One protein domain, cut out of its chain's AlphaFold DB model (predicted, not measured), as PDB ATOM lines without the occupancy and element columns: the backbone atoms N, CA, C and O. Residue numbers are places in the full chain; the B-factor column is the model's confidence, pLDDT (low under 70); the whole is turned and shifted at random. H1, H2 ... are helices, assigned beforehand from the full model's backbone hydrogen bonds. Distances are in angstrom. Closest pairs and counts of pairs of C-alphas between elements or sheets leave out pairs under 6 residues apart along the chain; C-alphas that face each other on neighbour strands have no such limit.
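What this domain is: This is residues 56 to 104 of the 120 residues of an uncharacterized protein of Planctomycetaceae bacterium (UniProt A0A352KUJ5). Little regular structure: a small body built largely of loops, with one helix, H1, along one side, a long link folding back from its end to the short helix H2, and a tail, residues 99 to 104, running along the direction of H1 again. The printed part has 49 residues with two named helices, H1 then H2, and no named strand. The class is all helix, though named elements hold only 16 residues. It is compact, with a radius of gyration of the C-alphas of 9.8 A, and spans 25 by 18 by 16 A.

How they stand to each other: H1, residues 59 to 70, and H2, residues 91 to 94, are close but not clearly touching; their closest C-alphas, of Leu 66 and Leu 91, are 7.1 A apart. In the link between them, residues 75 to 76 pair with residues 81 to 82, antiparallel. In H1 every O i to N i+4 pair is within hydrogen-bond range; H2 is too short for such a pair.

Where its parts are: H1 measures 16.2 A from C-alpha 59 at (-143.858, 399.491, -31.759) to C-alpha 70. H2 measures 5.0 A and ends at C-alpha 94, (-138.631, 411.160, -29.828).

The domain as a whole: The C-alphas farthest apart, of Ala 60 and Pro 85, are 27.3 A apart. The printed part has no cut. The link from H1 to H2, 20 residues, is long. Residues 85, 86 and 88 have pLDDT under 70.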
ATOM      1  N   SER A  56    -142.708 404.629 -22.706       73.44
ATOM      2  CA  SER A  56    -142.458 404.407 -24.130       73.44
ATOM      3  C   SER A  56    -143.727 403.897 -24.807       73.44
ATOM      4  O   SER A  56    -144.539 403.235 -24.167       73.44
ATOM      5  N   VAL A  57    -143.917 404.241 -26.079       75.81
ATOM      6  CA  VAL A  57    -145.036 403.718 -26.877       75.81
ATOM      7  C   VAL A  57    -144.724 402.335 -27.437       75.81
ATOM      8  O   VAL A  57    -143.554 401.981 -27.588       75.81
ATOM      9  N   ASP A  58    -145.778 401.589 -27.761       80.06
ATOM     10  CA  ASP A  58    -145.692 400.312 -28.472       80.06
ATOM     11  C   ASP A  58    -145.092 400.494 -29.881       80.06
ATOM     12  O   ASP A  58    -145.142 401.589 -30.455       80.06
ATOM     13  N   ASP A  59    -144.519 399.434 -30.453       80.38
ATOM     14  CA  ASP A  59    -143.858 399.491 -31.759       80.38
ATOM     15  C   ASP A  59    -144.829 399.898 -32.881       80.38
ATOM     16  O   ASP A  59    -144.448 400.679 -33.758       80.38
ATOM     17  N   ALA A  60    -146.099 399.483 -32.811       80.31
ATOM     18  CA  ALA A  60    -147.118 399.882 -33.787       80.31
ATOM     19  C   ALA A  60    -147.362 401.405 -33.790       80.31
ATOM     20  O   ALA A  60    -147.441 402.046 -34.842       80.31
ATOM     21  N   GLU A  61    -147.424 402.006 -32.603       80.12
ATOM     22  CA  GLU A  61    -147.627 403.445 -32.411       80.12
ATOM     23  C   GLU A  61    -146.366 404.237 -32.797       80.12
ATOM     24  O   GLU A  61    -146.438 405.305 -33.412       80.12
ATOM     25  N   TYR A  62    -145.184 403.696 -32.497       84.69
ATOM     26  CA  TYR A  62    -143.912 404.247 -32.956       84.69
ATOM     27  C   TYR A  62    -143.836 404.314 -34.489       84.69
ATOM     28  O   TYR A  62    -143.459 405.354 -35.044       84.69
ATOM     29  N   GLU A  63    -144.223 403.242 -35.185       84.19
ATOM     30  CA  GLU A  63    -144.259 403.213 -36.648       84.19
ATOM     31  C   GLU A  63    -145.304 404.174 -37.222       84.19
ATOM     32  O   GLU A  63    -145.004 404.893 -38.180       84.19
ATOM     33  N   ALA A  64    -146.487 404.266 -36.609       84.50
ATOM     34  CA  ALA A  64    -147.510 405.233 -36.997       84.50
ATOM     35  C   ALA A  64    -146.978 406.674 -36.915       84.50
ATOM     36  O   ALA A  64    -147.052 407.432 -37.888       84.50
ATOM     37  N   ARG A  65    -146.337 407.038 -35.798       86.25
ATOM     38  CA  ARG A  65    -145.721 408.362 -35.591       86.25
ATOM     39  C   ARG A  65    -144.603 408.651 -36.589       86.25
ATOM     40  O   ARG A  65    -144.513 409.764 -37.115       86.25
ATOM     41  N   LEU A  66    -143.760 407.660 -36.884       86.19
ATOM     42  CA  LEU A  66    -142.721 407.797 -37.904       86.19
ATOM     43  C   LEU A  66    -143.310 407.998 -39.300       86.19
ATOM     44  O   LEU A  66    -142.825 408.861 -40.029       86.19
ATOM     45  N   ASN A  67    -144.349 407.251 -39.670       86.06
ATOM     46  CA  ASN A  67    -145.009 407.390 -40.967       86.06
ATOM     47  C   ASN A  67    -145.662 408.767 -41.124       86.06
ATOM     48  O   ASN A  67    -145.471 409.421 -42.150       86.06
ATOM     49  N   VAL A  68    -146.319 409.266 -40.076       85.88
ATOM     50  CA  VAL A  68    -146.834 410.641 -40.028       85.88
ATOM     51  C   VAL A  68    -145.711 411.663 -40.236       85.88
ATOM     52  O   VAL A  68    -145.892 412.648 -40.956       85.88
ATOM     53  N   CYS A  69    -144.538 411.441 -39.635       83.94
ATOM     54  CA  CYS A  69    -143.405 412.346 -39.802       83.94
ATOM     55  C   CYS A  69    -142.785 412.284 -41.197       83.94
ATOM     56  O   CYS A  69    -142.445 413.324 -41.746       83.94
ATOM     57  N   ARG A  70    -142.669 411.093 -41.790       84.81
ATOM     58  CA  ARG A  70    -142.151 410.917 -43.156       84.81
ATOM     59  C   ARG A  70    -142.989 411.673 -44.190       84.81
ATOM     60  O   ARG A  70    -142.431 412.183 -45.150       84.81
ATOM     61  N   GLY A  71    -144.298 411.807 -43.959       82.75
ATOM     62  CA  GLY A  71    -145.199 412.649 -44.759       82.75
ATOM     63  C   GLY A  71    -145.168 414.147 -44.411       82.75
ATOM     64  O   GLY A  71    -146.038 414.905 -44.846       82.75
ATOM     65  N   CYS A  72    -144.237 414.598 -43.569       84.75
ATOM     66  CA  CYS A  72    -144.081 416.002 -43.210       84.75
ATOM     67  C   CYS A  72    -143.020 416.668 -44.085       84.75
ATOM     68  O   CYS A  72    -141.891 416.191 -44.164       84.75
ATOM     69  N   ASP A  73    -143.359 417.829 -44.641       84.62
ATOM     70  CA  ASP A  73    -142.471 418.645 -45.482       84.62
ATOM     71  C   ASP A  73    -141.179 419.061 -44.750       84.62
ATOM     72  O   ASP A  73    -140.120 419.233 -45.341       84.62
ATOM     73  N   TYR A  74    -141.248 419.154 -43.419       83.06
ATOM     74  CA  TYR A  74    -140.127 419.536 -42.560       83.06
ATOM     75  C   TYR A  74    -139.333 418.345 -42.008       83.06
ATOM     76  O   TYR A  74    -138.508 418.527 -41.107       83.06
ATOM     77  N   CYS A  75    -139.623 417.121 -42.446       84.38
ATOM     78  CA  CYS A  75    -138.869 415.941 -42.046       84.38
ATOM     79  C   CYS A  75    -137.745 415.674 -43.044       84.38
ATOM     80  O   CYS A  75    -137.986 415.357 -44.206       84.38
ATOM     81  N   ASP A  76    -136.509 415.698 -42.556       85.44
ATOM     82  CA  ASP A  76    -135.386 415.125 -43.278       85.44
ATOM     83  C   ASP A  76    -135.502 413.597 -43.207       85.44
ATOM     84  O   ASP A  76    -135.242 412.986 -42.168       85.44
ATOM     85  N   GLN A  77    -135.953 412.978 -44.298       82.69
ATOM     86  CA  GLN A  77    -136.127 411.526 -44.392       82.69
ATOM     87  C   GLN A  77    -134.790 410.774 -44.411       82.69
ATOM     88  O   GLN A  77    -134.731 409.631 -43.957       82.69
ATOM     89  N   THR A  78    -133.719 411.417 -44.880       82.12
ATOM     90  CA  THR A  78    -132.369 410.844 -44.951       82.12
ATOM     91  C   THR A  78    -131.803 410.638 -43.550       82.12
ATOM     92  O   THR A  78    -131.282 409.571 -43.228       82.12
ATOM     93  N   HIS A  79    -131.946 411.644 -42.687       80.38
ATOM     94  CA  HIS A  79    -131.406 411.619 -41.327       80.38
ATOM     95  C   HIS A  79    -132.453 411.286 -40.253       80.38
ATOM     96  O   HIS A  79    -132.090 411.060 -39.098       80.38
ATOM     97  N   LEU A  80    -133.739 411.214 -40.619       84.31
ATOM     98  CA  LEU A  80    -134.883 411.096 -39.705       84.31
ATOM     99  C   LEU A  80    -134.843 412.175 -38.613       84.31
ATOM    100  O   LEU A  80    -134.971 411.895 -37.416       84.31
ATOM    101  N   VAL A  81    -134.644 413.421 -39.039       84.12
ATOM    102  CA  VAL A  81    -134.554 414.604 -38.174       84.12
ATOM    103  C   VAL A  81    -135.595 415.624 -38.605       84.12
ATOM    104  O   VAL A  81    -135.799 415.867 -39.791       84.12
ATOM    105  N   CYS A  82    -136.245 416.268 -37.638       84.06
ATOM    106  CA  CYS A  82    -137.128 417.384 -37.949       84.06
ATOM    107  C   CYS A  82    -136.314 418.672 -38.164       84.06
ATOM    108  O   CYS A  82    -135.518 419.069 -37.311       84.06
ATOM    109  N   LEU A  83    -136.542 419.351 -39.286       81.81
ATOM    110  CA  LEU A  83    -135.907 420.623 -39.640       81.81
ATOM    111  C   LEU A  83    -136.568 421.825 -38.955       81.81
ATOM    112  O   LEU A  83    -136.027 422.926 -38.986       81.81
ATOM    113  N   ARG A  84    -137.716 421.632 -38.291       80.44
ATOM    114  CA  ARG A  84    -138.381 422.712 -37.554       80.44
ATOM    115  C   ARG A  84    -137.528 423.190 -36.376       80.44
ATOM    116  O   ARG A  84    -137.070 422.346 -35.602       80.44
ATOM    117  N   PRO A  85    -137.397 424.511 -36.165       67.62
ATOM    118  CA  PRO A  85    -136.681 425.068 -35.021       67.62
ATOM    119  C   PRO A  85    -137.311 424.675 -33.678       67.62
ATOM    120  O   PRO A  85    -136.585 424.481 -32.705       67.62
ATOM    121  N   GLU A  86    -138.634 424.474 -33.626       68.62
ATOM    122  CA  GLU A  86    -139.321 424.066 -32.390       68.62
ATOM    123  C   GLU A  86    -139.139 422.578 -32.055       68.62
ATOM    124  O   GLU A  86    -139.379 422.170 -30.920       68.62
ATOM    125  N   CYS A  87    -138.748 421.753 -33.033       73.25
ATOM    126  CA  CYS A  87    -138.558 420.316 -32.844       73.25
ATOM    127  C   CYS A  87    -137.075 419.956 -32.900       73.25
ATOM    128  O   CYS A  87    -136.517 419.560 -31.888       73.25
ATOM    129  N   GLY A  88    -136.431 420.085 -34.065       68.81
ATOM    130  CA  GLY A  88    -134.988 419.887 -34.250       68.81
ATOM    131  C   GLY A  88    -134.430 418.490 -33.953       68.81
ATOM    132  O   GLY A  88    -133.243 418.258 -34.174       68.81
ATOM    133  N   CYS A  89    -135.243 417.584 -33.414       70.94
ATOM    134  CA  CYS A  89    -134.797 416.361 -32.757       70.94
ATOM    135  C   CYS A  89    -134.768 415.147 -33.692       70.94
ATOM    136  O   CYS A  89    -135.444 415.099 -34.723       70.94
ATOM    137  N   PHE A  90    -134.023 414.126 -33.260       81.69
ATOM    138  CA  PHE A  90    -134.001 412.804 -33.877       81.69
ATOM    139  C   PHE A  90    -135.323 412.071 -33.643       81.69
ATOM    140  O   PHE A  90    -135.687 411.744 -32.508       81.69
ATOM    141  N   LEU A  91    -136.022 411.767 -34.734       82.69
ATOM    142  CA  LEU A  91    -137.344 411.145 -34.705       82.69
ATOM    143  C   LEU A  91    -137.302 409.722 -34.154       82.69
ATOM    144  O   LEU A  91    -138.213 409.334 -33.435       82.69
ATOM    145  N   LYS A  92    -136.210 408.982 -34.393       80.50
ATOM    146  CA  LYS A  92    -136.013 407.623 -33.854       80.50
ATOM    147  C   LYS A  92    -136.152 407.552 -32.332       80.50
ATOM    148  O   LYS A  92    -136.632 406.560 -31.800       80.50
ATOM    149  N   ILE A  93    -135.714 408.600 -31.638       79.19
ATOM    150  CA  ILE A  93    -135.752 408.659 -30.175       79.19
ATOM    151  C   ILE A  93    -137.092 409.245 -29.733       79.19
ATOM    152  O   ILE A  93    -137.811 408.641 -28.946       79.19
ATOM    153  N   LYS A  94    -137.464 410.401 -30.291       76.69
ATOM    154  CA  LYS A  94    -138.631 411.160 -29.828       76.69
ATOM    155  C   LYS A  94    -139.962 410.472 -30.145       76.69
ATOM    156  O   LYS A  94    -140.896 410.595 -29.363       76.69
ATOM    157  N   ALA A  95    -140.057 409.731 -31.252       82.50
ATOM    158  CA  ALA A  95    -141.275 408.996 -31.594       82.50
ATOM    159  C   ALA A  95    -141.559 407.850 -30.607       82.50
ATOM    160  O   ALA A  95    -142.726 407.526 -30.395       82.50
ATOM    161  N   ARG A  96    -140.521 407.290 -29.957       82.38
ATOM    162  CA  ARG A  96    -140.678 406.263 -28.912       82.38
ATOM    163  C   ARG A  96    -141.221 406.822 -27.601       82.38
ATOM    164  O   ARG A  96    -141.768 406.066 -26.809       82.38
ATOM    165  N   TRP A  97    -141.082 408.119 -27.343       80.44
ATOM    166  CA  TRP A  97    -141.507 408.717 -26.079       80.44
ATOM    167  C   TRP A  97    -143.018 408.980 -26.098       80.44
ATOM    168  O   TRP A  97    -143.516 409.777 -26.895       80.44
ATOM    169  N   ALA A  98    -143.768 408.335 -25.201       73.81
ATOM    170  CA  ALA A  98    -145.225 408.487 -25.117       73.81
ATOM    171  C   ALA A  98    -145.643 409.911 -24.731       73.81
ATOM    172  O   ALA A  98    -146.639 410.428 -25.234       73.81
ATOM    173  N   THR A  99    -144.821 410.556 -23.904       70.31
ATOM    174  CA  THR A  99    -144.998 411.918 -23.386       70.31
ATOM    175  C   THR A  99    -144.739 413.011 -24.420       70.31
ATOM    176  O   THR A  99    -145.031 414.180 -24.169       70.31
ATOM    177  N   GLU A 100    -144.144 412.674 -25.566       73.31
ATOM    178  CA  GLU A 100    -143.730 413.667 -26.546       73.31
ATOM    179  C   GLU A 100    -144.807 413.939 -27.585       73.31
ATOM    180  O   GLU A 100    -145.309 413.049 -28.268       73.31
ATOM    181  N   THR A 101    -145.084 415.224 -27.769       78.06
ATOM    182  CA  THR A 101    -146.005 415.714 -28.795       78.06
ATOM    183  C   THR A 101    -145.230 416.389 -29.920       78.06
ATOM    184  O   THR A 101    -144.113 416.902 -29.733       78.06
ATOM    185  N   CYS A 102    -145.805 416.362 -31.119       81.38
ATOM    186  CA  CYS A 102    -145.295 417.116 -32.247       81.38
ATOM    187  C   CYS A 102    -145.633 418.607 -32.053       81.38
ATOM    188  O   CYS A 102    -146.814 418.926 -31.938       81.38
ATOM    189  N   PRO A 103    -144.664 419.543 -32.051       75.50
ATOM    190  CA  PRO A 103    -144.961 420.966 -31.843       75.50
ATOM    191  C   PRO A 103    -145.835 421.571 -32.955       75.50
ATOM    192  O   PRO A 103    -146.514 422.562 -32.727       75.50
ATOM    193  N   ILE A 104    -145.856 420.946 -34.136       76.25
ATOM    194  CA  ILE A 104    -146.729 421.308 -35.265       76.25
ATOM    195  C   ILE A 104    -148.064 420.536 -35.271       76.25
ATOM    196  O   ILE A 104    -148.813 420.622 -36.237       76.25
TER     197      ILE A 104